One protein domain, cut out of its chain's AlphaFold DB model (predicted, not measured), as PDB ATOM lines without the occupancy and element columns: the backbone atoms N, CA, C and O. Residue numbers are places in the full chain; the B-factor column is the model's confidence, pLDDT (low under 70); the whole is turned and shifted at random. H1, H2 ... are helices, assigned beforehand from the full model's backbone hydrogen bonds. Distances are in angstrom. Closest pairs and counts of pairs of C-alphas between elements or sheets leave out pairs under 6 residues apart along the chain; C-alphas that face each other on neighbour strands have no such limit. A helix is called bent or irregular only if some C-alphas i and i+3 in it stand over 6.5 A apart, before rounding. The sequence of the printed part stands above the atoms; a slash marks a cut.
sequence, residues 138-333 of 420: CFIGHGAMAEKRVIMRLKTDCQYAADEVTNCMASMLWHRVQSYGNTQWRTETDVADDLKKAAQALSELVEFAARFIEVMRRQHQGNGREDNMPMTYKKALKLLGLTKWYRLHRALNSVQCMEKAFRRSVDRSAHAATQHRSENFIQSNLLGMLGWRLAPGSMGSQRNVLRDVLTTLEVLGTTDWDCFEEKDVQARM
ATOM      1  N   CYS A 138      51.407 -86.204  -7.150       57.00
ATOM      2  CA  CYS A 138      51.070 -85.012  -7.922       57.00
ATOM      3  C   CYS A 138      52.348 -84.227  -8.178       57.00
ATOM      4  O   CYS A 138      52.975 -83.735  -7.245       57.00
ATOM      5  N   PHE A 139      52.735 -84.164  -9.444       59.38
ATOM      6  CA  PHE A 139      53.788 -83.288  -9.916       59.38
ATOM      7  C   PHE A 139      53.148 -82.161 -10.708       59.38
ATOM      8  O   PHE A 139      52.229 -82.384 -11.498       59.38
ATOM      9  N   ILE A 140      53.655 -80.959 -10.491       65.75
ATOM     10  CA  ILE A 140      53.358 -79.803 -11.318       65.75
ATOM     11  C   ILE A 140      54.697 -79.313 -11.807       65.75
ATOM     12  O   ILE A 140      55.637 -79.204 -11.022       65.75
ATOM     13  N   GLY A 141      54.794 -79.117 -13.120       65.19
ATOM     14  CA  GLY A 141      56.035 -78.678 -13.731       65.19
ATOM     15  C   GLY A 141      56.497 -77.355 -13.128       65.19
ATOM     16  O   GLY A 141      55.688 -76.468 -12.861       65.19
ATOM     17  N   HIS A 142      57.804 -77.244 -12.934       62.62
ATOM     18  CA  HIS A 142      58.469 -76.041 -12.441       62.62
ATOM     19  C   HIS A 142      59.227 -75.359 -13.582       62.62
ATOM     20  O   HIS A 142      59.650 -76.023 -14.532       62.62
ATOM     21  N   GLY A 143      59.373 -74.035 -13.494       73.62
ATOM     22  CA  GLY A 143      59.996 -73.193 -14.516       73.62
ATOM     23  C   GLY A 143      58.973 -72.425 -15.357       73.62
ATOM     24  O   GLY A 143      57.853 -72.887 -15.573       73.62
ATOM     25  N   ALA A 144      59.383 -71.263 -15.877       76.44
ATOM     26  CA  ALA A 144      58.492 -70.256 -16.468       76.44
ATOM     27  C   ALA A 144      57.481 -70.813 -17.495       76.44
ATOM     28  O   ALA A 144      56.301 -70.470 -17.470       76.44
ATOM     29  N   MET A 145      57.911 -71.726 -18.373       84.19
ATOM     30  CA  MET A 145      57.028 -72.340 -19.376       84.19
ATOM     31  C   MET A 145      56.048 -73.366 -18.797       84.19
ATOM     32  O   MET A 145      54.953 -73.550 -19.329       84.19
ATOM     33  N   ALA A 146      56.428 -74.083 -17.741       85.00
ATOM     34  CA  ALA A 146      55.525 -75.006 -17.065       85.00
ATOM     35  C   ALA A 146      54.488 -74.241 -16.235       85.00
ATOM     36  O   ALA A 146      53.299 -74.529 -16.360       85.00
ATOM     37  N   GLU A 147      54.929 -73.216 -15.502       87.31
ATOM     38  CA  GLU A 147      54.064 -72.310 -14.741       87.31
ATOM     39  C   GLU A 147      53.005 -71.674 -15.639       87.31
ATOM     40  O   GLU A 147      51.808 -71.832 -15.396       87.31
ATOM     41  N   LYS A 148      53.436 -71.065 -16.750       86.62
ATOM     42  CA  LYS A 148      52.531 -70.445 -17.723       86.62
ATOM     43  C   LYS A 148      51.477 -71.422 -18.252       86.62
ATOM     44  O   LYS A 148      50.319 -71.045 -18.397       86.62
ATOM     45  N   ARG A 149      51.844 -72.684 -18.515       87.94
ATOM     46  CA  ARG A 149      50.896 -73.713 -18.985       87.94
ATOM     47  C   ARG A 149      49.875 -74.107 -17.921       87.94
ATOM     48  O   ARG A 149      48.716 -74.321 -18.260       87.94
ATOM     49  N   VAL A 150      50.283 -74.190 -16.656       90.62
ATOM     50  CA  VAL A 150      49.375 -74.493 -15.538       90.62
ATOM     51  C   VAL A 150      48.364 -73.366 -15.355       90.62
ATOM     52  O   VAL A 150      47.169 -73.638 -15.278       90.62
ATOM     53  N   ILE A 151      48.826 -72.112 -15.349       91.12
ATOM     54  CA  ILE A 151      47.950 -70.940 -15.222       91.12
ATOM     55  C   ILE A 151      47.006 -70.821 -16.415       91.12
ATOM     56  O   ILE A 151      45.806 -70.637 -16.233       91.12
ATOM     57  N   MET A 152      47.526 -70.992 -17.633       91.88
ATOM     58  CA  MET A 152      46.708 -70.982 -18.843       91.88
ATOM     59  C   MET A 152      45.618 -72.053 -18.782       91.88
ATOM     60  O   MET A 152      44.462 -71.745 -19.046       91.88
ATOM     61  N   ARG A 153      45.957 -73.278 -18.357       93.00
ATOM     62  CA  ARG A 153      44.969 -74.344 -18.188       93.00
ATOM     63  C   ARG A 153      43.920 -74.004 -17.132       93.00
ATOM     64  O   ARG A 153      42.743 -74.143 -17.422       93.00
ATOM     65  N   LEU A 154      44.314 -73.515 -15.952       92.75
ATOM     66  CA  LEU A 154      43.352 -73.089 -14.924       92.75
ATOM     67  C   LEU A 154      42.385 -72.030 -15.465       92.75
ATOM     68  O   LEU A 154      41.184 -72.123 -15.229       92.75
ATOM     69  N   LYS A 155      42.899 -71.046 -16.210       94.69
ATOM     70  CA  LYS A 155      42.087 -69.988 -16.815       94.69
ATOM     71  C   LYS A 155      41.113 -70.541 -17.856       94.69
ATOM     72  O   LYS A 155      39.930 -70.214 -17.793       94.69
ATOM     73  N   THR A 156      41.584 -71.382 -18.776       94.38
ATOM     74  CA  THR A 156      40.740 -72.020 -19.798       94.38
ATOM     75  C   THR A 156      39.680 -72.922 -19.170       94.38
ATOM     76  O   THR A 156      38.512 -72.815 -19.532       94.38
ATOM     77  N   ASP A 157      40.045 -73.731 -18.175       95.56
ATOM     78  CA  ASP A 157      39.107 -74.606 -17.466       95.56
ATOM     79  C   ASP A 157      38.056 -73.776 -16.691       95.56
ATOM     80  O   ASP A 157      36.885 -74.148 -16.651       95.56
ATOM     81  N   CYS A 158      38.426 -72.608 -16.135       96.75
ATOM     82  CA  CYS A 158      37.465 -71.676 -15.523       96.75
ATOM     83  C   CYS A 158      36.482 -71.089 -16.544       96.75
ATOM     84  O   CYS A 158      35.296 -70.984 -16.242       96.75
ATOM     85  N   GLN A 159      36.958 -70.703 -17.732       96.25
ATOM     86  CA  GLN A 159      36.103 -70.183 -18.805       96.25
ATOM     87  C   GLN A 159      35.125 -71.254 -19.294       96.25
ATOM     88  O   GLN A 159      33.924 -71.010 -19.321       96.25
ATOM     89  N   TYR A 160      35.626 -72.458 -19.571       97.25
ATOM     90  CA  TYR A 160      34.802 -73.588 -19.989       97.25
ATOM     91  C   TYR A 160      33.749 -73.954 -18.933       97.25
ATOM     92  O   TYR A 160      32.567 -74.079 -19.242       97.25
ATOM     93  N   ALA A 161      34.139 -74.041 -17.657       97.88
ATOM     94  CA  ALA A 161      33.184 -74.275 -16.578       97.88
ATOM     95  C   ALA A 161      32.157 -73.135 -16.445       97.88
ATOM     96  O   ALA A 161      30.997 -73.405 -16.137       97.88
ATOM     97  N   ALA A 162      32.547 -71.874 -16.682       97.69
ATOM     98  CA  ALA A 162      31.609 -70.752 -16.695       97.69
ATOM     99  C   ALA A 162      30.565 -70.911 -17.806       97.69
ATOM    100  O   ALA A 162      29.388 -70.644 -17.565       97.69
ATOM    101  N   ASP A 163      30.970 -71.363 -18.992       97.94
ATOM    102  CA  ASP A 163      30.070 -71.589 -20.125       97.94
ATOM    103  C   ASP A 163      29.081 -72.724 -19.837       97.94
ATOM    104  O   ASP A 163      27.873 -72.532 -19.966       97.94
ATOM    105  N   GLU A 164      29.553 -73.860 -19.321       98.31
ATOM    106  CA  GLU A 164      28.672 -74.979 -18.966       98.31
ATOM    107  C   GLU A 164      27.709 -74.634 -17.817       98.31
ATOM    108  O   GLU A 164      26.524 -74.972 -17.865       98.31
ATOM    109  N   VAL A 165      28.171 -73.896 -16.797       98.12
ATOM    110  CA  VAL A 165      27.294 -73.381 -15.729       98.12
ATOM    111  C   VAL A 165      26.281 -72.377 -16.283       98.12
ATOM    112  O   VAL A 165      25.120 -72.382 -15.877       98.12
ATOM    113  N   THR A 166      26.686 -71.527 -17.225       97.94
ATOM    114  CA  THR A 166      25.778 -70.577 -17.879       97.94
ATOM    115  C   THR A 166      24.666 -71.316 -18.619       97.94
ATOM    116  O   THR A 166      23.490 -70.994 -18.436       97.94
ATOM    117  N   ASN A 167      25.028 -72.333 -19.403       97.12
ATOM    118  CA  ASN A 167      24.085 -73.147 -20.161       97.12
ATOM    119  C   ASN A 167      23.108 -73.876 -19.233       97.12
ATOM    120  O   ASN A 167      21.899 -73.832 -19.461       97.12
ATOM    121  N   CYS A 168      23.590 -74.476 -18.139       96.19
ATOM    122  CA  CYS A 168      22.706 -75.160 -17.196       96.19
ATOM    123  C   CYS A 168      21.770 -74.182 -16.464       96.19
ATOM    124  O   CYS A 168      20.581 -74.471 -16.313       96.19
ATOM    125  N   MET A 169      22.253 -72.989 -16.088       97.69
ATOM    126  CA  MET A 169      21.414 -71.933 -15.513       97.69
ATOM    127  C   MET A 169      20.318 -71.491 -16.489       97.69
ATOM    128  O   MET A 169      19.160 -71.354 -16.090       97.69
ATOM    129  N   ALA A 170      20.671 -71.293 -17.763       96.06
ATOM    130  CA  ALA A 170      19.736 -70.898 -18.810       96.06
ATOM    131  C   ALA A 170      18.682 -71.988 -19.041       96.06
ATOM    132  O   ALA A 170      17.489 -71.692 -19.060       96.06
ATOM    133  N   SER A 171      19.106 -73.251 -19.110       95.25
ATOM    134  CA  SER A 171      18.238 -74.425 -19.252       95.25
ATOM    135  C   SER A 171      17.241 -74.543 -18.090       95.25
ATOM    136  O   SER A 171      16.036 -74.668 -18.308       95.25
ATOM    137  N   MET A 172      17.711 -74.385 -16.844       95.44
ATOM    138  CA  MET A 172      16.858 -74.377 -15.648       95.44
ATOM    139  C   MET A 172      15.864 -73.212 -15.647       95.44
ATOM    140  O   MET A 172      14.698 -73.402 -15.291       95.44
ATOM    141  N   LEU A 173      16.305 -72.003 -16.020       94.31
ATOM    142  CA  LEU A 173      15.408 -70.855 -16.112       94.31
ATOM    143  C   LEU A 173      14.350 -71.100 -17.187       94.31
ATOM    144  O   LEU A 173      13.172 -70.928 -16.889       94.31
ATOM    145  N   TRP A 174      14.752 -71.527 -18.389       92.56
ATOM    146  CA  TRP A 174      13.858 -71.821 -19.510       92.56
ATOM    147  C   TRP A 174      12.783 -72.819 -19.093       92.56
ATOM    148  O   TRP A 174      11.604 -72.469 -19.136       92.56
ATOM    149  N   HIS A 175      13.184 -73.983 -18.575       91.94
ATOM    150  CA  HIS A 175      12.272 -74.991 -18.034       91.94
ATOM    151  C   HIS A 175      11.277 -74.390 -17.026       91.94
ATOM    152  O   HIS A 175      10.090 -74.709 -17.028       91.94
ATOM    153  N   ARG A 176      11.728 -73.453 -16.180       90.06
ATOM    154  CA  ARG A 176      10.893 -72.865 -15.129       90.06
ATOM    155  C   ARG A 176       9.925 -71.780 -15.602       90.06
ATOM    156  O   ARG A 176       8.817 -71.691 -15.056       90.06
ATOM    157  N   VAL A 177      10.354 -70.902 -16.511       86.50
ATOM    158  CA  VAL A 177       9.556 -69.752 -16.984       86.50
ATOM    159  C   VAL A 177       8.658 -70.106 -18.162       86.50
ATOM    160  O   VAL A 177       7.738 -69.349 -18.476       86.50
ATOM    161  N   GLN A 178       8.879 -71.267 -18.767       73.69
ATOM    162  CA  GLN A 178       8.049 -71.793 -19.832       73.69
ATOM    163  C   GLN A 178       6.556 -71.738 -19.484       73.69
ATOM    164  O   GLN A 178       6.108 -72.099 -18.389       73.69
ATOM    165  N   SER A 179       5.788 -71.216 -20.436       62.97
ATOM    166  CA  SER A 179       4.327 -71.145 -20.434       62.97
ATOM    167  C   SER A 179       3.847 -71.287 -21.881       62.97
ATOM    168  O   SER A 179       4.626 -70.998 -22.786       62.97
ATOM    169  N   TYR A 180       2.598 -71.721 -22.094       59.72
ATOM    170  CA  TYR A 180       1.944 -71.844 -23.409       59.72
ATOM    171  C   TYR A 180       2.395 -70.779 -24.433       59.72
ATOM    172  O   TYR A 180       2.388 -69.591 -24.108       59.72
ATOM    173  N   GLY A 181       2.755 -71.190 -25.655       61.66
ATOM    174  CA  GLY A 181       3.180 -70.292 -26.738       61.66
ATOM    175  C   GLY A 181       4.195 -70.921 -27.702       61.66
ATOM    176  O   GLY A 181       4.467 -72.118 -27.624       61.66
ATOM    177  N   ASN A 182       4.775 -70.094 -28.578       61.25
ATOM    178  CA  ASN A 182       5.595 -70.513 -29.730       61.25
ATOM    179  C   ASN A 182       7.055 -70.886 -29.390       61.25
ATOM    180  O   ASN A 182       7.824 -71.265 -30.265       61.25
ATOM    181  N   THR A 183       7.476 -70.780 -28.128       68.06
ATOM    182  CA  THR A 183       8.825 -71.182 -27.695       68.06
ATOM    183  C   THR A 183       8.880 -72.687 -27.417       68.06
ATOM    184  O   THR A 183       8.112 -73.168 -26.577       68.06
ATOM    185  N   GLN A 184       9.811 -73.411 -28.053       71.19
ATOM    186  CA  GLN A 184      10.031 -74.852 -27.839       71.19
ATOM    187  C   GLN A 184      10.237 -75.193 -26.353       71.19
ATOM    188  O   GLN A 184      10.713 -74.369 -25.567       71.19
ATOM    189  N   TRP A 185       9.826 -76.398 -25.951       79.25
ATOM    190  CA  TRP A 185       9.852 -76.828 -24.557       79.25
ATOM    191  C   TRP A 185      11.157 -77.498 -24.161       79.25
ATOM    192  O   TRP A 185      11.627 -78.385 -24.867       79.25
ATOM    193  N   ARG A 186      11.732 -77.065 -23.029       87.75
ATOM    194  CA  ARG A 186      12.910 -77.708 -22.439       87.75
ATOM    195  C   ARG A 186      12.450 -78.794 -21.476       87.75
ATOM    196  O   ARG A 186      11.807 -78.499 -20.465       87.75
ATOM    197  N   THR A 187      12.763 -80.043 -21.801       91.12
ATOM    198  CA  THR A 187      12.369 -81.197 -20.987       91.12
ATOM    199  C   THR A 187      13.279 -81.351 -19.772       91.12
ATOM    200  O   THR A 187      14.407 -80.857 -19.749       91.12
ATOM    201  N   GLU A 188      12.827 -82.082 -18.757       92.75
ATOM    202  CA  GLU A 188      13.633 -82.427 -17.584       92.75
ATOM    203  C   GLU A 188      14.907 -83.194 -17.970       92.75
ATOM    204  O   GLU A 188      15.948 -83.019 -17.339       92.75
ATOM    205  N   THR A 189      14.843 -84.010 -19.029       94.12
ATOM    206  CA  THR A 189      16.003 -84.758 -19.539       94.12
ATOM    207  C   THR A 189      17.048 -83.811 -20.111       94.12
ATOM    208  O   THR A 189      18.229 -83.940 -19.789       94.12
ATOM    209  N   ASP A 190      16.613 -82.817 -20.885       94.75
ATOM    210  CA  ASP A 190      17.518 -81.821 -21.447       94.75
ATOM    211  C   ASP A 190      18.234 -81.017 -20.350       94.75
ATOM    212  O   ASP A 190      19.443 -80.787 -20.417       94.75
ATOM    213  N   VAL A 191      17.494 -80.613 -19.311       96.44
ATOM    214  CA  VAL A 191      18.066 -79.892 -18.164       96.44
ATOM    215  C   VAL A 191      19.042 -80.783 -17.395       96.44
ATOM    216  O   VAL A 191      20.117 -80.319 -17.007       96.44
ATOM    217  N   ALA A 192      18.713 -82.065 -17.194       96.06
ATOM    218  CA  ALA A 192      19.618 -83.023 -16.561       96.06
ATOM    219  C   ALA A 192      20.927 -83.188 -17.350       96.06
ATOM    220  O   ALA A 192      21.998 -83.288 -16.753       96.06
ATOM    221  N   ASP A 193      20.872 -83.199 -18.683       97.06
ATOM    222  CA  ASP A 193      22.063 -83.316 -19.524       97.06
ATOM    223  C   ASP A 193      22.963 -82.076 -19.440       97.06
ATOM    224  O   ASP A 193      24.183 -82.219 -19.311       97.06
ATOM    225  N   ASP A 194      22.394 -80.870 -19.417       97.81
ATOM    226  CA  ASP A 194      23.175 -79.640 -19.218       97.81
ATOM    227  C   ASP A 194      23.773 -79.564 -17.804       97.81
ATOM    228  O   ASP A 194      24.933 -79.185 -17.627       97.81
ATOM    229  N   LEU A 195      23.023 -79.986 -16.779       97.44
ATOM    230  CA  LEU A 195      23.537 -80.097 -15.410       97.44
ATOM    231  C   LEU A 195      24.681 -81.114 -15.316       97.44
ATOM    232  O   LEU A 195      25.662 -80.870 -14.612       97.44
ATOM    233  N   LYS A 196      24.598 -82.231 -16.044       96.69
ATOM    234  CA  LYS A 196      25.665 -83.237 -16.101       96.69
ATOM    235  C   LYS A 196      26.941 -82.671 -16.727       96.69
ATOM    236  O   LYS A 196      28.018 -82.895 -16.173       96.69
ATOM    237  N   LYS A 197      26.838 -81.918 -17.829       97.81
ATOM    238  CA  LYS A 197      27.996 -81.247 -18.450       97.81
ATOM    239  C   LYS A 197      28.626 -80.222 -17.506       97.81
ATOM    240  O   LYS A 197      29.838 -80.257 -17.294       97.81
ATOM    241  N   ALA A 198      27.809 -79.400 -16.845       97.88
ATOM    242  CA  ALA A 198      28.281 -78.452 -15.838       97.88
ATOM    243  C   ALA A 198      28.974 -79.151 -14.657       97.88
ATOM    244  O   ALA A 198      30.047 -78.725 -14.230       97.88
ATOM    245  N   ALA A 199      28.411 -80.254 -14.151       96.38
ATOM    246  CA  ALA A 199      29.037 -81.050 -13.098       96.38
ATOM    247  C   ALA A 199      30.383 -81.635 -13.545       96.38
ATOM    248  O   ALA A 199      31.337 -81.623 -12.769       96.38
ATOM    249  N   GLN A 200      30.479 -82.126 -14.783       95.75
ATOM    250  CA  GLN A 200      31.724 -82.661 -15.326       95.75
ATOM    251  C   GLN A 200      32.798 -81.572 -15.450       95.75
ATOM    252  O   GLN A 200      33.895 -81.752 -14.924       95.75
ATOM    253  N   ALA A 201      32.470 -80.426 -16.054       96.94
ATOM    254  CA  ALA A 201      33.396 -79.303 -16.203       96.94
ATOM    255  C   ALA A 201      33.896 -78.783 -14.843       96.94
ATOM    256  O   ALA A 201      35.097 -78.598 -14.638       96.94
ATOM    257  N   LEU A 202      32.987 -78.623 -13.872       95.94
ATOM    258  CA  LEU A 202      33.344 -78.254 -12.501       95.94
ATOM    259  C   LEU A 202      34.226 -79.316 -11.832       95.94
ATOM    260  O   LEU A 202      35.178 -78.958 -11.142       95.94
ATOM    261  N   SER A 203      33.937 -80.606 -12.023       92.12
ATOM    262  CA  SER A 203      34.725 -81.698 -11.443       92.12
ATOM    263  C   SER A 203      36.152 -81.715 -11.984       92.12
ATOM    264  O   SER A 203      37.094 -81.799 -11.200       92.12
ATOM    265  N   GLU A 204      36.333 -81.597 -13.300       91.06
ATOM    266  CA  GLU A 204      37.655 -81.585 -13.938       91.06
ATOM    267  C   GLU A 204      38.498 -80.392 -13.463       91.06
ATOM    268  O   GLU A 204      39.652 -80.568 -13.051       91.06
ATOM    269  N   LEU A 205      37.894 -79.198 -13.420       93.56
ATOM    270  CA  LEU A 205      38.516 -77.983 -12.894       93.56
ATOM    271  C   LEU A 205      38.896 -78.137 -11.414       93.56
ATOM    272  O   LEU A 205      40.031 -77.847 -11.022       93.56
ATOM    273  N   VAL A 206      37.967 -78.622 -10.585       90.12
ATOM    274  CA  VAL A 206      38.193 -78.823  -9.150       90.12
ATOM    275  C   VAL A 206      39.309 -79.832  -8.899       90.12
ATOM    276  O   VAL A 206      40.168 -79.593  -8.051       90.12
ATOM    277  N   GLU A 207      39.341 -80.939  -9.638       85.75
ATOM    278  CA  GLU A 207      40.395 -81.942  -9.512       85.75
ATOM    279  C   GLU A 207      41.768 -81.391  -9.896       85.75
ATOM    280  O   GLU A 207      42.748 -81.636  -9.183       85.75
ATOM    281  N   PHE A 208      41.865 -80.654 -11.005       87.81
ATOM    282  CA  PHE A 208      43.130 -80.070 -11.445       87.81
ATOM    283  C   PHE A 208      43.639 -79.022 -10.446       87.81
ATOM    284  O   PHE A 208      44.788 -79.095  -9.997       87.81
ATOM    285  N   ALA A 209      42.768 -78.109 -10.012       89.25
ATOM    286  CA  ALA A 209      43.102 -77.090  -9.025       89.25
ATOM    287  C   ALA A 209      43.445 -77.686  -7.649       89.25
ATOM    288  O   ALA A 209      44.378 -77.220  -6.999       89.25
ATOM    289  N   ALA A 210      42.775 -78.758  -7.212       84.12
ATOM    290  CA  ALA A 210      43.110 -79.439  -5.961       84.12
ATOM    291  C   ALA A 210      44.530 -80.031  -5.989       84.12
ATOM    292  O   ALA A 210      45.254 -79.944  -4.994       84.12
ATOM    293  N   ARG A 211      44.967 -80.586  -7.131       82.50
ATOM    294  CA  ARG A 211      46.360 -81.036  -7.316       82.50
ATOM    295  C   ARG A 211      47.326 -79.857  -7.246       82.50
ATOM    296  O   ARG A 211      48.357 -79.972  -6.588       82.50
ATOM    297  N   PHE A 212      46.971 -78.733  -7.870       87.62
ATOM    298  CA  PHE A 212      47.728 -77.483  -7.791       87.62
ATOM    299  C   PHE A 212      47.925 -76.977  -6.371       87.62
ATOM    300  O   PHE A 212      49.063 -76.866  -5.908       87.62
ATOM    301  N   ILE A 213      46.830 -76.765  -5.656       87.44
ATOM    302  CA  ILE A 213      46.843 -76.268  -4.284       87.44
ATOM    303  C   ILE A 213      47.638 -77.214  -3.379       87.44
ATOM    304  O   ILE A 213      48.442 -76.754  -2.575       87.44
ATOM    305  N   GLU A 214      47.473 -78.533  -3.518       83.12
ATOM    306  CA  GLU A 214      48.170 -79.508  -2.675       83.12
ATOM    307  C   GLU A 214      49.687 -79.535  -2.913       83.12
ATOM    308  O   GLU A 214      50.453 -79.633  -1.951       83.12
ATOM    309  N   VAL A 215      50.145 -79.439  -4.166       84.81
ATOM    310  CA  VAL A 215      51.585 -79.373  -4.466       84.81
ATOM    311  C   VAL A 215      52.186 -78.102  -3.876       84.81
ATOM    312  O   VAL A 215      53.187 -78.183  -3.163       84.81
ATOM    313  N   MET A 216      51.527 -76.956  -4.077       87.88
ATOM    314  CA  MET A 216      51.971 -75.686  -3.499       87.88
ATOM    315  C   MET A 216      52.005 -75.738  -1.975       87.88
ATOM    316  O   MET A 216      52.979 -75.319  -1.357       87.88
ATOM    317  N   ARG A 217      50.977 -76.323  -1.361       86.19
ATOM    318  CA  ARG A 217      50.885 -76.470   0.087       86.19
ATOM    319  C   ARG A 217      52.043 -77.295   0.651       86.19
ATOM    320  O   ARG A 217      52.679 -76.887   1.615       86.19
ATOM    321  N   ARG A 218      52.361 -78.441   0.044       83.25
ATOM    322  CA  ARG A 218      53.452 -79.314   0.517       83.25
ATOM    323  C   ARG A 218      54.826 -78.672   0.406       83.25
ATOM    324  O   ARG A 218      55.667 -78.889   1.277       83.25
ATOM    325  N   GLN A 219      55.054 -77.940  -0.679       84.56
ATOM    326  CA  GLN A 219      56.348 -77.332  -0.965       84.56
ATOM    327  C   GLN A 219      56.558 -76.037  -0.172       84.56
ATOM    328  O   GLN A 219      57.670 -75.795   0.293       84.56
ATOM    329  N   HIS A 220      55.496 -75.251   0.027       87.50
ATOM    330  CA  HIS A 220      55.621 -73.850   0.433       87.50
ATOM    331  C   HIS A 220      54.810 -73.439   1.668       87.50
ATOM    332  O   HIS A 220      54.994 -72.320   2.119       87.50
ATOM    333  N   GLN A 221      53.926 -74.270   2.234       85.94
ATOM    334  CA  GLN A 221      53.163 -73.862   3.425       85.94
ATOM    335  C   GLN A 221      53.971 -74.050   4.721       85.94
ATOM    336  O   GLN A 221      54.415 -75.158   5.033       85.94
ATOM    337  N   GLY A 222      54.063 -72.999   5.533       83.56
ATOM    338  CA  GLY A 222      54.619 -72.984   6.882       83.56
ATOM    339  C   GLY A 222      56.139 -72.826   6.936       83.56
ATOM    340  O   GLY A 222      56.861 -73.227   6.020       83.56
ATOM    341  N   ASN A 223      56.621 -72.317   8.075       80.00
ATOM    342  CA  ASN A 223      58.038 -72.083   8.389       80.00
ATOM    343  C   ASN A 223      58.756 -71.150   7.390       80.00
ATOM    344  O   ASN A 223      59.902 -71.415   7.035       80.00
ATOM    345  N   GLY A 224      58.079 -70.105   6.897       78.25
ATOM    346  CA  GLY A 224      58.659 -69.128   5.961       78.25
ATOM    347  C   GLY A 224      58.931 -69.683   4.559       78.25
ATOM    348  O   GLY A 224      59.625 -69.069   3.754       78.25
ATOM    349  N   ARG A 225      58.407 -70.873   4.230       84.12
ATOM    350  CA  ARG A 225      58.610 -71.492   2.909       84.12
ATOM    351  C   ARG A 225      57.793 -70.815   1.809       84.12
ATOM    352  O   ARG A 225      58.057 -71.052   0.626       84.12
ATOM    353  N   GLU A 226      56.842 -69.966   2.189       86.06
ATOM    354  CA  GLU A 226      56.010 -69.166   1.300       86.06
ATOM    355  C   GLU A 226      56.822 -68.172   0.460       86.06
ATOM    356  O   GLU A 226      56.415 -67.849  -0.659       86.06
ATOM    357  N   ASP A 227      57.977 -67.721   0.955       82.56
ATOM    358  CA  ASP A 227      58.845 -66.771   0.247       82.56
ATOM    359  C   ASP A 227      59.584 -67.405  -0.931       82.56
ATOM    360  O   ASP A 227      59.933 -66.725  -1.895       82.56
ATOM    361  N   ASN A 228      59.740 -68.730  -0.895       85.25
ATOM    362  CA  ASN A 228      60.364 -69.510  -1.960       85.25
ATOM    363  C   ASN A 228      59.365 -69.948  -3.045       85.25
ATOM    364  O   ASN A 228      59.735 -70.677  -3.967       85.25
ATOM    365  N   MET A 229      58.088 -69.568  -2.930       88.06
ATOM    366  CA  MET A 229      57.074 -69.908  -3.926       88.06
ATOM    367  C   MET A 229      57.274 -69.081  -5.204       88.06
ATOM    368  O   MET A 229      57.408 -67.856  -5.112       88.06
ATOM    369  N   PRO A 230      57.224 -69.696  -6.405       88.25
ATOM    370  CA  PRO A 230      57.233 -68.947  -7.655       88.25
ATOM    371  C   PRO A 230      56.156 -67.859  -7.655       88.25
ATOM    372  O   PRO A 230      55.000 -68.120  -7.306       88.25
ATOM    373  N   MET A 231      56.521 -66.637  -8.053       88.00
ATOM    374  CA  MET A 231      55.621 -65.484  -7.947       88.00
ATOM    375  C   MET A 231      54.312 -65.701  -8.717       88.00
ATOM    376  O   MET A 231      53.243 -65.342  -8.226       88.00
ATOM    377  N   THR A 232      54.387 -66.347  -9.882       88.06
ATOM    378  CA  THR A 232      53.239 -66.742 -10.708       88.06
ATOM    379  C   THR A 232      52.246 -67.598  -9.916       88.06
ATOM    380  O   THR A 232      51.047 -67.323  -9.880       88.06
ATOM    381  N   TYR A 233      52.744 -68.614  -9.209       90.75
ATOM    382  CA  TYR A 233      51.917 -69.492  -8.384       90.75
ATOM    383  C   TYR A 233      51.395 -68.792  -7.128       90.75
ATOM    384  O   TYR A 233      50.237 -68.999  -6.762       90.75
ATOM    385  N   LYS A 234      52.188 -67.902  -6.519       90.44
ATOM    386  CA  LYS A 234      51.738 -67.068  -5.393       90.44
ATOM    387  C   LYS A 234      50.562 -66.175  -5.798       90.44
ATOM    388  O   LYS A 234      49.556 -66.138  -5.090       90.44
ATOM    389  N   LYS A 235      50.640 -65.519  -6.965       91.50
ATOM    390  CA  LYS A 235      49.541 -64.721  -7.543       91.50
ATOM    391  C   LYS A 235      48.312 -65.575  -7.847       91.50
ATOM    392  O   LYS A 235      47.208 -65.193  -7.469       91.50
ATOM    393  N   ALA A 236      48.500 -66.750  -8.443       92.75
ATOM    394  CA  ALA A 236      47.408 -67.671  -8.746       92.75
ATOM    395  C   ALA A 236      46.646 -68.119  -7.490       92.75
ATOM    396  O   ALA A 236      45.423 -68.017  -7.443       92.75
ATOM    397  N   LEU A 237      47.347 -68.559  -6.437       92.50
ATOM    398  CA  LEU A 237      46.706 -68.942  -5.172       92.50
ATOM    399  C   LEU A 237      45.960 -67.768  -4.540       92.50
ATOM    400  O   LEU A 237      44.836 -67.936  -4.073       92.50
ATOM    401  N   LYS A 238      46.573 -66.581  -4.553       92.88
ATOM    402  CA  LYS A 238      45.957 -65.359  -4.041       92.88
ATOM    403  C   LYS A 238      44.662 -65.034  -4.781       92.88
ATOM    404  O   LYS A 238      43.654 -64.776  -4.132       92.88
ATOM    405  N   LEU A 239      44.663 -65.123  -6.111       94.38
ATOM    406  CA  LEU A 239      43.470 -64.920  -6.925       94.38
ATOM    407  C   LEU A 239      42.372 -65.940  -6.584       94.38
ATOM    408  O   LEU A 239      41.252 -65.532  -6.288       94.38
ATOM    409  N   LEU A 240      42.703 -67.237  -6.535       93.50
ATOM    410  CA  LEU A 240      41.764 -68.296  -6.132       93.50
ATOM    411  C   LEU A 240      41.151 -68.025  -4.748       93.50
ATOM    412  O   LEU A 240      39.962 -68.275  -4.520       93.50
ATOM    413  N   GLY A 241      41.956 -67.504  -3.820       91.50
ATOM    414  CA  GLY A 241      41.493 -67.147  -2.487       91.50
ATOM    415  C   GLY A 241      40.548 -65.945  -2.474       91.50
ATOM    416  O   GLY A 241      39.461 -66.020  -1.897       91.50
ATOM    417  N   LEU A 242      40.913 -64.868  -3.177       91.75
ATOM    418  CA  LEU A 242      40.094 -63.657  -3.321       91.75
ATOM    419  C   LEU A 242      38.726 -63.958  -3.943       91.75
ATOM    420  O   LEU A 242      37.706 -63.443  -3.485       91.75
ATOM    421  N   THR A 243      38.679 -64.843  -4.940       90.44
ATOM    422  CA  THR A 243      37.431 -65.232  -5.613       90.44
ATOM    423  C   THR A 243      36.623 -66.279  -4.843       90.44
ATOM    424  O   THR A 243      35.599 -66.752  -5.346       90.44
ATOM    425  N   LYS A 244      37.045 -66.635  -3.619       89.75
ATOM    426  CA  LYS A 244      36.364 -67.587  -2.729       89.75
ATOM    427  C   LYS A 244      36.200 -68.964  -3.380       89.75
ATOM    428  O   LYS A 244      35.082 -69.464  -3.508       89.75
ATOM    429  N   TRP A 245      37.322 -69.581  -3.769       89.25
ATOM    430  CA  TRP A 245      37.395 -70.889  -4.443       89.25
ATOM    431  C   TRP A 245      36.438 -71.964  -3.899       89.25
ATOM    432  O   TRP A 245      35.844 -72.716  -4.671       89.25
ATOM    433  N   TYR A 246      36.220 -72.010  -2.580       86.19
ATOM    434  CA  TYR A 246      35.287 -72.945  -1.940       86.19
ATOM    435  C   TYR A 246      33.867 -72.952  -2.555       86.19
ATOM    436  O   TYR A 246      33.162 -73.960  -2.461       86.19
ATOM    437  N   ARG A 247      33.444 -71.862  -3.217       89.88
ATOM    438  CA  ARG A 247      32.164 -71.762  -3.940       89.88
ATOM    439  C   ARG A 247      32.022 -72.798  -5.058       89.88
ATOM    440  O   ARG A 247      30.910 -73.275  -5.270       89.88
ATOM    441  N   LEU A 248      33.113 -73.203  -5.719       91.75
ATOM    442  CA  LEU A 248      33.065 -74.234  -6.765       91.75
ATOM    443  C   LEU A 248      32.681 -75.603  -6.206       91.75
ATOM    444  O   LEU A 248      31.879 -76.305  -6.812       91.75
ATOM    445  N   HIS A 249      33.190 -75.973  -5.028       88.31
ATOM    446  CA  HIS A 249      32.828 -77.240  -4.384       88.31
ATOM    447  C   HIS A 249      31.347 -77.271  -3.997       88.31
ATOM    448  O   HIS A 249      30.662 -78.270  -4.215       88.31
ATOM    449  N   ARG A 250      30.841 -76.153  -3.460       89.50
ATOM    450  CA  ARG A 250      29.417 -75.992  -3.141       89.50
ATOM    451  C   ARG A 250      28.551 -76.115  -4.396       89.50
ATOM    452  O   ARG A 250      27.526 -76.798  -4.365       89.50
ATOM    453  N   ALA A 251      28.971 -75.488  -5.494       93.12
ATOM    454  CA  ALA A 251      28.284 -75.579  -6.775       93.12
ATOM    455  C   ALA A 251      28.293 -76.988  -7.348       93.12
ATOM    456  O   ALA A 251      27.227 -77.476  -7.694       93.12
ATOM    457  N   LEU A 252      29.440 -77.664  -7.374       93.31
ATOM    458  CA  LEU A 252      29.550 -79.024  -7.893       93.31
ATOM    459  C   LEU A 252      28.591 -79.983  -7.178       93.31
ATOM    460  O   LEU A 252      27.786 -80.636  -7.839       93.31
ATOM    461  N   ASN A 253      28.593 -79.990  -5.840       91.06
ATOM    462  CA  ASN A 253      27.644 -80.797  -5.070       91.06
ATOM    463  C   ASN A 253      26.186 -80.425  -5.397       91.06
ATOM    464  O   ASN A 253      25.353 -81.300  -5.604       91.06
ATOM    465  N   SER A 254      25.867 -79.127  -5.465       92.31
ATOM    466  CA  SER A 254      24.493 -78.665  -5.713       92.31
ATOM    467  C   SER A 254      23.998 -79.001  -7.122       92.31
ATOM    468  O   SER A 254      22.852 -79.419  -7.281       92.31
ATOM    469  N   VAL A 255      24.858 -78.854  -8.135       94.88
ATOM    470  CA  VAL A 255      24.580 -79.220  -9.530       94.88
ATOM    471  C   VAL A 255      24.341 -80.723  -9.634       94.88
ATOM    472  O   VAL A 255      23.347 -81.123 -10.224       94.88
ATOM    473  N   GLN A 256      25.178 -81.552  -9.002       93.56
ATOM    474  CA  GLN A 256      24.984 -83.007  -8.970       93.56
ATOM    475  C   GLN A 256      23.671 -83.409  -8.278       93.56
ATOM    476  O   GLN A 256      22.982 -84.310  -8.750       93.56
ATOM    477  N   CYS A 257      23.290 -82.746  -7.178       91.75
ATOM    478  CA  CYS A 257      22.000 -82.994  -6.528       91.75
ATOM    479  C   CYS A 257      20.819 -82.669  -7.453       91.75
ATOM    480  O   CYS A 257      19.868 -83.444  -7.535       91.75
ATOM    481  N   MET A 258      20.882 -81.525  -8.140       93.69
ATOM    482  CA  MET A 258      19.829 -81.084  -9.052       93.69
ATOM    483  C   MET A 258      19.758 -81.969 -10.305       93.69
ATOM    484  O   MET A 258      18.664 -82.342 -10.714       93.69
ATOM    485  N   GLU A 259      20.904 -82.376 -10.863       95.25
ATOM    486  CA  GLU A 259      20.986 -83.307 -12.000       95.25
ATOM    487  C   GLU A 259      20.253 -84.609 -11.692       95.25
ATOM    488  O   GLU A 259      19.380 -85.026 -12.454       95.25
ATOM    489  N   LYS A 260      20.539 -85.202 -10.528       91.88
ATOM    490  CA  LYS A 260      19.878 -86.427 -10.076       91.88
ATOM    491  C   LYS A 260      18.372 -86.261  -9.924       91.88
ATOM    492  O   LYS A 260      17.634 -87.178 -10.273       91.88
ATOM    493  N   ALA A 261      17.916 -85.124  -9.398       92.44
ATOM    494  CA  ALA A 261      16.490 -84.861  -9.237       92.44
ATOM    495  C   ALA A 261      15.789 -84.783 -10.604       92.44
ATOM    496  O   ALA A 261      14.806 -85.487 -10.815       92.44
ATOM    497  N   PHE A 262      16.334 -84.020 -11.557       94.44
ATOM    498  CA  PHE A 262      15.794 -83.952 -12.921       94.44
ATOM    499  C   PHE A 262      15.829 -85.301 -13.641       94.44
ATOM    500  O   PHE A 262      14.872 -85.671 -14.312       94.44
ATOM    501  N   ARG A 263      16.905 -86.078 -13.478       92.88
ATOM    502  CA  ARG A 263      17.000 -87.406 -14.093       92.88
ATOM    503  C   ARG A 263      15.925 -88.354 -13.557       92.88
ATOM    504  O   ARG A 263      15.350 -89.118 -14.324       92.88
ATOM    505  N   ARG A 264      15.661 -88.308 -12.247       89.94
ATOM    506  CA  ARG A 264      14.721 -89.208 -11.561       89.94
ATOM    507  C   ARG A 264      13.262 -88.800 -11.688       89.94
ATOM    508  O   ARG A 264      12.412 -89.680 -11.606       89.94
ATOM    509  N   SER A 265      12.952 -87.521 -11.902       91.81
ATOM    510  CA  SER A 265      11.563 -87.082 -12.101       91.81
ATOM    511  C   SER A 265      10.933 -87.690 -13.358       91.81
ATOM    512  O   SER A 265       9.727 -87.891 -13.393       91.81
ATOM    513  N   VAL A 266      11.746 -88.050 -14.356       89.38
ATOM    514  CA  VAL A 266      11.292 -88.651 -15.623       89.38
ATOM    515  C   VAL A 266      11.734 -90.103 -15.820       89.38
ATOM    516  O   VAL A 266      11.472 -90.700 -16.867       89.38
ATOM    517  N   ASP A 267      12.397 -90.699 -14.826       86.12
ATOM    518  CA  ASP A 267      12.841 -92.089 -14.891       86.12
ATOM    519  C   ASP A 267      11.643 -93.035 -14.750       86.12
ATOM    520  O   ASP A 267      11.065 -93.182 -13.673       86.12
ATOM    521  N   ARG A 268      11.281 -93.713 -15.845       81.31
ATOM    522  CA  ARG A 268      10.160 -94.667 -15.887       81.31
ATOM    523  C   ARG A 268      10.364 -95.891 -14.995       81.31
ATOM    524  O   ARG A 268       9.387 -96.560 -14.674       81.31
ATOM    525  N   SER A 269      11.608 -96.204 -14.633       81.56
ATOM    526  CA  SER A 269      11.926 -97.307 -13.722       81.56
ATOM    527  C   SER A 269      11.807 -96.911 -12.247       81.56
ATOM    528  O   SER A 269      11.736 -97.784 -11.379       81.56
ATOM    529  N   ALA A 270      11.733 -95.610 -11.951       80.44
ATOM    530  CA  ALA A 270      11.562 -95.107 -10.600       80.44
ATOM    531  C   ALA A 270      10.108 -95.249 -10.122       80.44
ATOM    532  O   ALA A 270       9.150 -95.083 -10.877       80.44
ATOM    533  N   HIS A 271       9.928 -95.514  -8.826       84.62
ATOM    534  CA  HIS A 271       8.607 -95.504  -8.200       84.62
ATOM    535  C   HIS A 271       7.965 -94.109  -8.280       84.62
ATOM    536  O   HIS A 271       8.650 -93.098  -8.128       84.62
ATOM    537  N   ALA A 272       6.636 -94.043  -8.418       85.75
ATOM    538  CA  ALA A 272       5.901 -92.774  -8.504       85.75
ATOM    539  C   ALA A 272       6.182 -91.834  -7.311       85.75
ATOM    540  O   ALA A 272       6.294 -90.621  -7.474       85.75
ATOM    541  N   ALA A 273       6.381 -92.390  -6.110       84.25
ATOM    542  CA  ALA A 273       6.782 -91.616  -4.935       84.25
ATOM    543  C   ALA A 273       8.162 -90.944  -5.104       84.25
ATOM    544  O   ALA A 273       8.341 -89.799  -4.689       84.25
ATOM    545  N   THR A 274       9.124 -91.620  -5.741       85.44
ATOM    546  CA  THR A 274      10.460 -91.083  -6.056       85.44
ATOM    547  C   THR A 274      10.383 -89.959  -7.083       85.44
ATOM    548  O   THR A 274      11.029 -88.924  -6.905       85.44
ATOM    549  N   GLN A 275       9.574 -90.138  -8.131       88.19
ATOM    550  CA  GLN A 275       9.331 -89.110  -9.148       88.19
ATOM    551  C   GLN A 275       8.734 -87.855  -8.499       88.19
ATOM    552  O   GLN A 275       9.316 -86.777  -8.599       88.19
ATOM    553  N   HIS A 276       7.676 -88.016  -7.699       87.75
ATOM    554  CA  HIS A 276       7.026 -86.907  -7.000       87.75
ATOM    555  C   HIS A 276       7.960 -86.178  -6.016       87.75
ATOM    556  O   HIS A 276       7.995 -84.948  -5.959       87.75
ATOM    557  N   ARG A 277       8.779 -86.914  -5.248       88.06
ATOM    558  CA  ARG A 277       9.806 -86.309  -4.375       88.06
ATOM    559  C   ARG A 277      10.843 -85.521  -5.180       88.06
ATOM    560  O   ARG A 277      11.254 -84.446  -4.745       88.06
ATOM    561  N   SER A 278      11.240 -86.029  -6.345       90.75
ATOM    562  CA  SER A 278      12.180 -85.354  -7.249       90.75
ATOM    563  C   SER A 278      11.595 -84.060  -7.811       90.75
ATOM    564  O   SER A 278      12.250 -83.022  -7.751       90.75
ATOM    565  N   GLU A 279      10.338 -84.077  -8.251       90.31
ATOM    566  CA  GLU A 279       9.616 -82.877  -8.688       90.31
ATOM    567  C   GLU A 279       9.534 -81.825  -7.574       90.31
ATOM    568  O   GLU A 279       9.870 -80.659  -7.791       90.31
ATOM    569  N   ASN A 280       9.169 -82.233  -6.356       87.81
ATOM    570  CA  ASN A 280       9.113 -81.335  -5.201       87.81
ATOM    571  C   ASN A 280      10.490 -80.732  -4.877       87.81
ATOM    572  O   ASN A 280      10.599 -79.539  -4.571       87.81
ATOM    573  N   PHE A 281      11.557 -81.532  -4.981       88.50
ATOM    574  CA  PHE A 281      12.930 -81.069  -4.796       88.50
ATOM    575  C   PHE A 281      13.316 -80.008  -5.834       88.50
ATOM    576  O   PHE A 281      13.854 -78.959  -5.463       88.50
ATOM    577  N   ILE A 282      13.017 -80.256  -7.116       91.31
ATOM    578  CA  ILE A 282      13.267 -79.317  -8.219       91.31
ATOM    579  C   ILE A 282      12.513 -78.012  -7.955       91.31
ATOM    580  O   ILE A 282      13.122 -76.940  -7.935       91.31
ATOM    581  N   GLN A 283      11.210 -78.091  -7.675       87.81
ATOM    582  CA  GLN A 283      10.363 -76.921  -7.432       87.81
ATOM    583  C   GLN A 283      10.862 -76.056  -6.264       87.81
ATOM    584  O   GLN A 283      10.818 -74.826  -6.357       87.81
ATOM    585  N   SER A 284      11.368 -76.683  -5.200       85.31
ATOM    586  CA  SER A 284      11.835 -75.991  -3.991       85.31
ATOM    587  C   SER A 284      13.214 -75.341  -4.162       85.31
ATOM    588  O   SER A 284      13.475 -74.272  -3.610       85.31
ATOM    589  N   ASN A 285      14.114 -75.952  -4.943       88.56
ATOM    590  CA  ASN A 285      15.518 -75.526  -4.998       88.56
ATOM    591  C   ASN A 285      15.906 -74.766  -6.267       88.56
ATOM    592  O   ASN A 285      16.767 -73.889  -6.182       88.56
ATOM    593  N   LEU A 286      15.277 -75.037  -7.418       92.69
ATOM    594  CA  LEU A 286      15.685 -74.501  -8.728       92.69
ATOM    595  C   LEU A 286      15.856 -72.982  -8.698       92.69
ATOM    596  O   LEU A 286      16.929 -72.456  -8.993       92.69
ATOM    597  N   LEU A 287      14.813 -72.262  -8.285       91.56
ATOM    598  CA  LEU A 287      14.839 -70.799  -8.258       91.56
ATOM    599  C   LEU A 287      15.818 -70.261  -7.211       91.56
ATOM    600  O   LEU A 287      16.458 -69.234  -7.434       91.56
ATOM    601  N   GLY A 288      15.958 -70.963  -6.085       91.56
ATOM    602  CA  GLY A 288      16.922 -70.627  -5.043       91.56
ATOM    603  C   GLY A 288      18.357 -70.729  -5.549       91.56
ATOM    604  O   GLY A 288      19.135 -69.804  -5.329       91.56
ATOM    605  N   MET A 289      18.691 -71.793  -6.281       93.56
ATOM    606  CA  MET A 289      20.011 -72.005  -6.887       93.56
ATOM    607  C   MET A 289      20.354 -70.939  -7.930       93.56
ATOM    608  O   MET A 289      21.476 -70.429  -7.928       93.56
ATOM    609  N   LEU A 290      19.377 -70.550  -8.761       94.19
ATOM    610  CA  LEU A 290      19.512 -69.456  -9.733       94.19
ATOM    611  C   LEU A 290      19.615 -68.069  -9.072       94.19
ATOM    612  O   LEU A 290      19.960 -67.091  -9.730       94.19
ATOM    613  N   GLY A 291      19.339 -67.962  -7.772       91.44
ATOM    614  CA  GLY A 291      19.502 -66.738  -6.992       91.44
ATOM    615  C   GLY A 291      18.248 -65.874  -6.861       91.44
ATOM    616  O   GLY A 291      18.353 -64.668  -6.633       91.44
ATOM    617  N   TRP A 292      17.055 -66.461  -6.987       90.69
ATOM    618  CA  TRP A 292      15.794 -65.772  -6.711       90.69
ATOM    619  C   TRP A 292      15.615 -65.536  -5.207       90.69
ATOM    620  O   TRP A 292      15.611 -66.479  -4.410       90.69
ATOM    621  N   ARG A 293      15.431 -64.276  -4.786       82.44
ATOM    622  CA  ARG A 293      15.345 -63.940  -3.353       82.44
ATOM    623  C   ARG A 293      14.105 -64.518  -2.669       82.44
ATOM    624  O   ARG A 293      14.211 -64.867  -1.501       82.44
ATOM    625  N   LEU A 294      12.982 -64.652  -3.373       75.56
ATOM    626  CA  LEU A 294      11.722 -65.161  -2.816       75.56
ATOM    627  C   LEU A 294      11.536 -66.675  -2.983       75.56
ATOM    628  O   LEU A 294      10.420 -67.159  -2.822       75.56
ATOM    629  N   ALA A 295      12.594 -67.425  -3.317       74.19
ATOM    630  CA  ALA A 295      12.508 -68.875  -3.454       74.19
ATOM    631  C   ALA A 295      11.955 -69.510  -2.163       74.19
ATOM    632  O   ALA A 295      12.616 -69.420  -1.122       74.19
ATOM    633  N   PRO A 296      10.755 -70.120  -2.204       51.91
ATOM    634  CA  PRO A 296      10.169 -70.737  -1.029       51.91
ATOM    635  C   PRO A 296      11.000 -71.968  -0.669       51.91
ATOM    636  O   PRO A 296      11.059 -72.925  -1.432       51.91
ATOM    637  N   GLY A 297      11.678 -71.927   0.478       53.78
ATOM    638  CA  GLY A 297      12.306 -73.111   1.063       53.78
ATOM    639  C   GLY A 297      13.532 -73.670   0.335       53.78
ATOM    640  O   GLY A 297      13.760 -74.872   0.440       53.78
ATOM    641  N   SER A 298      14.349 -72.857  -0.356       54.81
ATOM    642  CA  SER A 298      15.649 -73.356  -0.847       54.81
ATOM    643  C   SER A 298      16.420 -73.965   0.325       54.81
ATOM    644  O   SER A 298      16.653 -73.266   1.319       54.81
ATOM    645  N   MET A 299      16.787 -75.242   0.239       56.75
ATOM    646  CA  MET A 299      17.353 -75.967   1.369       56.75
ATOM    647  C   MET A 299      18.761 -75.450   1.685       56.75
ATOM    648  O   MET A 299      19.750 -75.853   1.075       56.75
ATOM    649  N   GLY A 300      18.841 -74.516   2.637       61.34
ATOM    650  CA  GLY A 300      20.081 -74.002   3.217       61.34
ATOM    651  C   GLY A 300      21.125 -73.568   2.181       61.34
ATOM    652  O   GLY A 300      20.971 -72.557   1.494       61.34
ATOM    653  N   SER A 301      22.203 -74.346   2.093       72.31
ATOM    654  CA  SER A 301      23.447 -74.045   1.371       72.31
ATOM    655  C   SER A 301      23.358 -74.050  -0.154       72.31
ATOM    656  O   SER A 301      24.326 -73.675  -0.814       72.31
ATOM    657  N   GLN A 302      22.224 -74.450  -0.736       80.94
ATOM    658  CA  GLN A 302      22.029 -74.463  -2.192       80.94
ATOM    659  C   GLN A 302      21.551 -73.106  -2.742       80.94
ATOM    660  O   GLN A 302      21.530 -72.892  -3.955       80.94
ATOM    661  N   ARG A 303      21.194 -72.147  -1.879       87.06
ATOM    662  CA  ARG A 303      20.743 -70.815  -2.308       87.06
ATOM    663  C   ARG A 303      21.872 -70.010  -2.953       87.06
ATOM    664  O   ARG A 303      22.983 -69.963  -2.439       87.06
ATOM    665  N   ASN A 304      21.553 -69.321  -4.049       90.75
ATOM    666  CA  ASN A 304      22.450 -68.503  -4.871       90.75
ATOM    667  C   ASN A 304      23.662 -69.243  -5.455       90.75
ATOM    668  O   ASN A 304      24.541 -68.601  -6.022       90.75
ATOM    669  N   VAL A 305      23.737 -70.570  -5.329       92.94
ATOM    670  CA  VAL A 305      24.976 -71.302  -5.601       92.94
ATOM    671  C   VAL A 305      25.449 -71.163  -7.050       92.94
ATOM    672  O   VAL A 305      26.641 -70.968  -7.274       92.94
ATOM    673  N   LEU A 306      24.528 -71.191  -8.022       95.56
ATOM    674  CA  LEU A 306      24.868 -71.059  -9.440       95.56
ATOM    675  C   LEU A 306      25.234 -69.618  -9.793       95.56
ATOM    676  O   LEU A 306      26.219 -69.374 -10.482       95.56
ATOM    677  N   ARG A 307      24.494 -68.649  -9.239       94.31
ATOM    678  CA  ARG A 307      24.808 -67.224  -9.391       94.31
ATOM    679  C   ARG A 307      26.215 -66.912  -8.873       94.31
ATOM    680  O   ARG A 307      26.986 -66.269  -9.581       94.31
ATOM    681  N   ASP A 308      26.526 -67.368  -7.660       94.50
ATOM    682  CA  ASP A 308      27.770 -67.056  -6.957       94.50
ATOM    683  C   ASP A 308      28.980 -67.762  -7.581       94.50
ATOM    684  O   ASP A 308      30.050 -67.155  -7.669       94.50
ATOM    685  N   VAL A 309      28.836 -69.025  -8.013       95.81
ATOM    686  CA  VAL A 309      29.928 -69.735  -8.700       95.81
ATOM    687  C   VAL A 309      30.179 -69.159 -10.085       95.81
ATOM    688  O   VAL A 309      31.340 -69.034 -10.459       95.81
ATOM    689  N   LEU A 310      29.134 -68.759 -10.819       96.88
ATOM    690  CA  LEU A 310      29.308 -68.155 -12.135       96.88
ATOM    691  C   LEU A 310      30.110 -66.856 -12.010       96.88
ATOM    692  O   LEU A 310      31.108 -66.708 -12.697       96.88
ATOM    693  N   THR A 311      29.791 -65.992 -11.039       95.62
ATOM    694  CA  THR A 311      30.603 -64.795 -10.747       95.62
ATOM    695  C   THR A 311      32.058 -65.143 -10.443       95.62
ATOM    696  O   THR A 311      32.966 -64.541 -11.010       95.62
ATOM    697  N   THR A 312      32.298 -66.135  -9.578       95.94
ATOM    698  CA  THR A 312      33.657 -66.605  -9.271       95.94
ATOM    699  C   THR A 312      34.395 -67.049 -10.541       95.94
ATOM    700  O   THR A 312      35.526 -66.622 -10.767       95.94
ATOM    701  N   LEU A 313      33.769 -67.879 -11.379       97.31
ATOM    702  CA  LEU A 313      34.368 -68.414 -12.603       97.31
ATOM    703  C   LEU A 313      34.604 -67.331 -13.659       97.31
ATOM    704  O   LEU A 313      35.641 -67.345 -14.312       97.31
ATOM    705  N   GLU A 314      33.697 -66.364 -13.803       94.25
ATOM    706  CA  GLU A 314      33.866 -65.236 -14.722       94.25
ATOM    707  C   GLU A 314      35.033 -64.342 -14.318       94.25
ATOM    708  O   GLU A 314      35.858 -63.975 -15.159       94.25
ATOM    709  N   VAL A 315      35.137 -64.011 -13.029       95.50
ATOM    710  CA  VAL A 315      36.257 -63.217 -12.522       95.50
ATOM    711  C   VAL A 315      37.564 -63.979 -12.729       95.50
ATOM    712  O   VAL A 315      38.516 -63.406 -13.254       95.50
ATOM    713  N   LEU A 316      37.611 -65.278 -12.424       95.00
ATOM    714  CA  LEU A 316      38.787 -66.112 -12.692       95.00
ATOM    715  C   LEU A 316      39.113 -66.208 -14.192       95.00
ATOM    716  O   LEU A 316      40.275 -66.107 -14.579       95.00
ATOM    717  N   GLY A 317      38.106 -66.358 -15.049       92.81
ATOM    718  CA  GLY A 317      38.272 -66.532 -16.490       92.81
ATOM    719  C   GLY A 317      38.664 -65.255 -17.238       92.81
ATOM    720  O   GLY A 317      39.287 -65.337 -18.295       92.81
ATOM    721  N   THR A 318      38.331 -64.074 -16.713       91.88
ATOM    722  CA  THR A 318      38.596 -62.781 -17.378       91.88
ATOM    723  C   THR A 318      39.789 -62.027 -16.800       91.88
ATOM    724  O   THR A 318      40.398 -61.226 -17.504       91.88
ATOM    725  N   THR A 319      40.164 -62.291 -15.547       94.56
ATOM    726  CA  THR A 319      41.304 -61.626 -14.902       94.56
ATOM    727  C   THR A 319      42.625 -61.979 -15.592       94.56
ATOM    728  O   THR A 319      42.809 -63.087 -16.113       94.56
ATOM    729  N   ASP A 320      43.555 -61.026 -15.614       91.62
ATOM    730  CA  ASP A 320      44.959 -61.305 -15.893       91.62
ATOM    731  C   ASP A 320      45.628 -61.810 -14.610       91.62
ATOM    732  O   ASP A 320      45.805 -61.069 -13.647       91.62
ATOM    733  N   TRP A 321      45.962 -63.100 -14.581       92.38
ATOM    734  CA  TRP A 321      46.509 -63.764 -13.396       92.38
ATOM    735  C   TRP A 321      47.922 -63.269 -13.066       92.38
ATOM    736  O   TRP A 321      48.350 -63.367 -11.915       92.38
ATOM    737  N   ASP A 322      48.618 -62.698 -14.052       87.00
ATOM    738  CA  ASP A 322      49.970 -62.179 -13.886       87.00
ATOM    739  C   ASP A 322      49.966 -60.728 -13.381       87.00
ATOM    740  O   ASP A 322      50.943 -60.299 -12.762       87.00
ATOM    741  N   CYS A 323      48.879 -59.974 -13.580       88.19
ATOM    742  CA  CYS A 323      48.835 -58.530 -13.333       88.19
ATOM    743  C   CYS A 323      47.456 -58.032 -12.857       88.19
ATOM    744  O   CYS A 323      46.838 -57.182 -13.496       88.19
ATOM    745  N   PHE A 324      46.961 -58.548 -11.728       92.81
ATOM    746  CA  PHE A 324      45.710 -58.077 -11.122       92.81
ATOM    747  C   PHE A 324      45.929 -57.280  -9.836       92.81
ATOM    748  O   PHE A 324      46.793 -57.611  -9.021       92.81
ATOM    749  N   GLU A 325      45.052 -56.303  -9.621       92.56
ATOM    750  CA  GLU A 325      44.896 -55.599  -8.353       92.56
ATOM    751  C   GLU A 325      43.810 -56.269  -7.503       92.56
ATOM    752  O   GLU A 325      42.728 -56.617  -7.987       92.56
ATOM    753  N   GLU A 326      44.075 -56.454  -6.206       92.12
ATOM    754  CA  GLU A 326      43.133 -57.140  -5.308       92.12
ATOM    755  C   GLU A 326      41.793 -56.416  -5.202       92.12
ATOM    756  O   GLU A 326      40.742 -57.056  -5.208       92.12
ATOM    757  N   LYS A 327      41.839 -55.080  -5.125       92.75
ATOM    758  CA  LYS A 327      40.650 -54.229  -5.003       92.75
ATOM    759  C   LYS A 327      39.731 -54.383  -6.212       92.75
ATOM    760  O   LYS A 327      38.521 -54.484  -6.041       92.75
ATOM    761  N   ASP A 328      40.297 -54.497  -7.410       93.38
ATOM    762  CA  ASP A 328      39.530 -54.650  -8.649       93.38
ATOM    763  C   ASP A 328      38.896 -56.041  -8.760       93.38
ATOM    764  O   ASP A 328      37.786 -56.204  -9.274       93.38
ATOM    765  N   VAL A 329      39.590 -57.075  -8.274       94.75
ATOM    766  CA  VAL A 329      39.024 -58.426  -8.162       94.75
ATOM    767  C   VAL A 329      37.867 -58.432  -7.161       94.75
ATOM    768  O   VAL A 329      36.801 -58.954  -7.478       94.75
ATOM    769  N   GLN A 330      38.043 -57.825  -5.985       93.62
ATOM    770  CA  GLN A 330      36.998 -57.736  -4.960       93.62
ATOM    771  C   GLN A 330      35.779 -56.951  -5.455       93.62
ATOM    772  O   GLN A 330      34.663 -57.456  -5.358       93.62
ATOM    773  N   ALA A 331      35.983 -55.791  -6.083       94.06
ATOM    774  CA  ALA A 331      34.904 -54.980  -6.643       94.06
ATOM    775  C   ALA A 331      34.073 -55.755  -7.680       94.06
ATOM    776  O   ALA A 331      32.843 -55.706  -7.653       94.06
ATOM    777  N   ARG A 332      34.723 -56.536  -8.556       93.25
ATOM    778  CA  ARG A 332      34.017 -57.402  -9.519       93.25
ATOM    779  C   ARG A 332      33.274 -58.554  -8.842       93.25
ATOM    780  O   ARG A 332      32.164 -58.879  -9.246       93.25
ATOM    781  N   MET A 333      33.850 -59.150  -7.798       93.81
ATOM    782  CA  MET A 333      33.189 -60.191  -6.998       93.81
ATOM    783  C   MET A 333      31.970 -59.673  -6.215       93.81
ATOM    784  O   MET A 333      31.084 -60.464  -5.881       93.81
TER     785      MET A 333
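What this domain is: This is residues 138 to 333 of the 420 residues of an uncharacterized protein of Colletotrichum tofieldiae (UniProt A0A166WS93). Two long helices, H1 and H2, lie side by side as a helical hairpin along an elongated body, and three shorter helices pack on this pair: H4 and H7 on H1, and H5 on H2. H4 packs near the beginning of H1, H7 on its middle part and H5 along H2; H6 folds back on H5 at one end of the body, H3 is at the other end, and H8 packs on H4 and H7. The printed part has 196 residues, with eight named helices in the order H1 to H8 and no named strand: all helix. It is only just compact, close to loose, with a radius of gyration of the C-alphas of 19.3 A and spans of 60 by 34 by 29 A.

Where its parts are: Find C-alpha 144 at (58.492, -70.256, -16.468); from there H1 runs to residue 177, 48.9 A away. H2, residues 188 to 220, covers 46.5 A. Next come H3, residues 225 to 228, and H4, residues 231 to 242. H5, residues 246 to 265, measures 29.4 A, and H6, residues 272 to 289, 25.2 A. H6 is irregular, with C-alphas 284 and 287 7.4 A apart, and has a kink of 28 degrees near residue 283. H7, residues 305 to 318, begins at C-alpha 305, (24.976, -71.302, -5.601). H8, residues 326 to 333, ends at (33.189, -60.191, -6.998).

How they stand to each other: Start at H7, the hub, which touches four helices. Its Gly 317 comes closest to Gln 159 of H1, C-alphas 4.8 A apart, at 36 degrees, only just steep, opposite ways. H1, H4 and H7 are a bundle, three helices side by side; H4 touches H1 with residues 232 to 236 alone, the closest C-alphas being Glu 147 and Thr 232, 6.9 A. H1 and H2, a hairpin, touch at a shallow tilt of 27 degrees, closest at the C-alphas of Glu 164 and Ala 198, 4.7 A. H2 touches H5 at Ala 192 and Glu 259, closest C-alphas 4.8 A. H5 and H6, a hairpin, touch at 34.7 degrees, only just short of steep; the C-alphas of Ser 265 and Gln 275 are closest, 4.2 A. H7 and H8 are a hairpin, closest C-alphas Thr 311 and Met 333, 6.5 A. H3 touches H2 only at the corner. Every O i to N i+4 pair is within hydrogen-bond range in H1, H2, H4, H5, H7 and H8; H6 has 12 of 14, and H3 is too short for one.

The domain as a whole: Look at Gly 181 and Asn 223, whose C-alphas are the farthest apart, 65.2 A. The printed part has no cut. The H6 to H7 link, residues 290 to 304, is long. Mean pLDDT of the printed part is 88.1, with residues 138 to 142, 179 to 183 and 296 to 300 under 70.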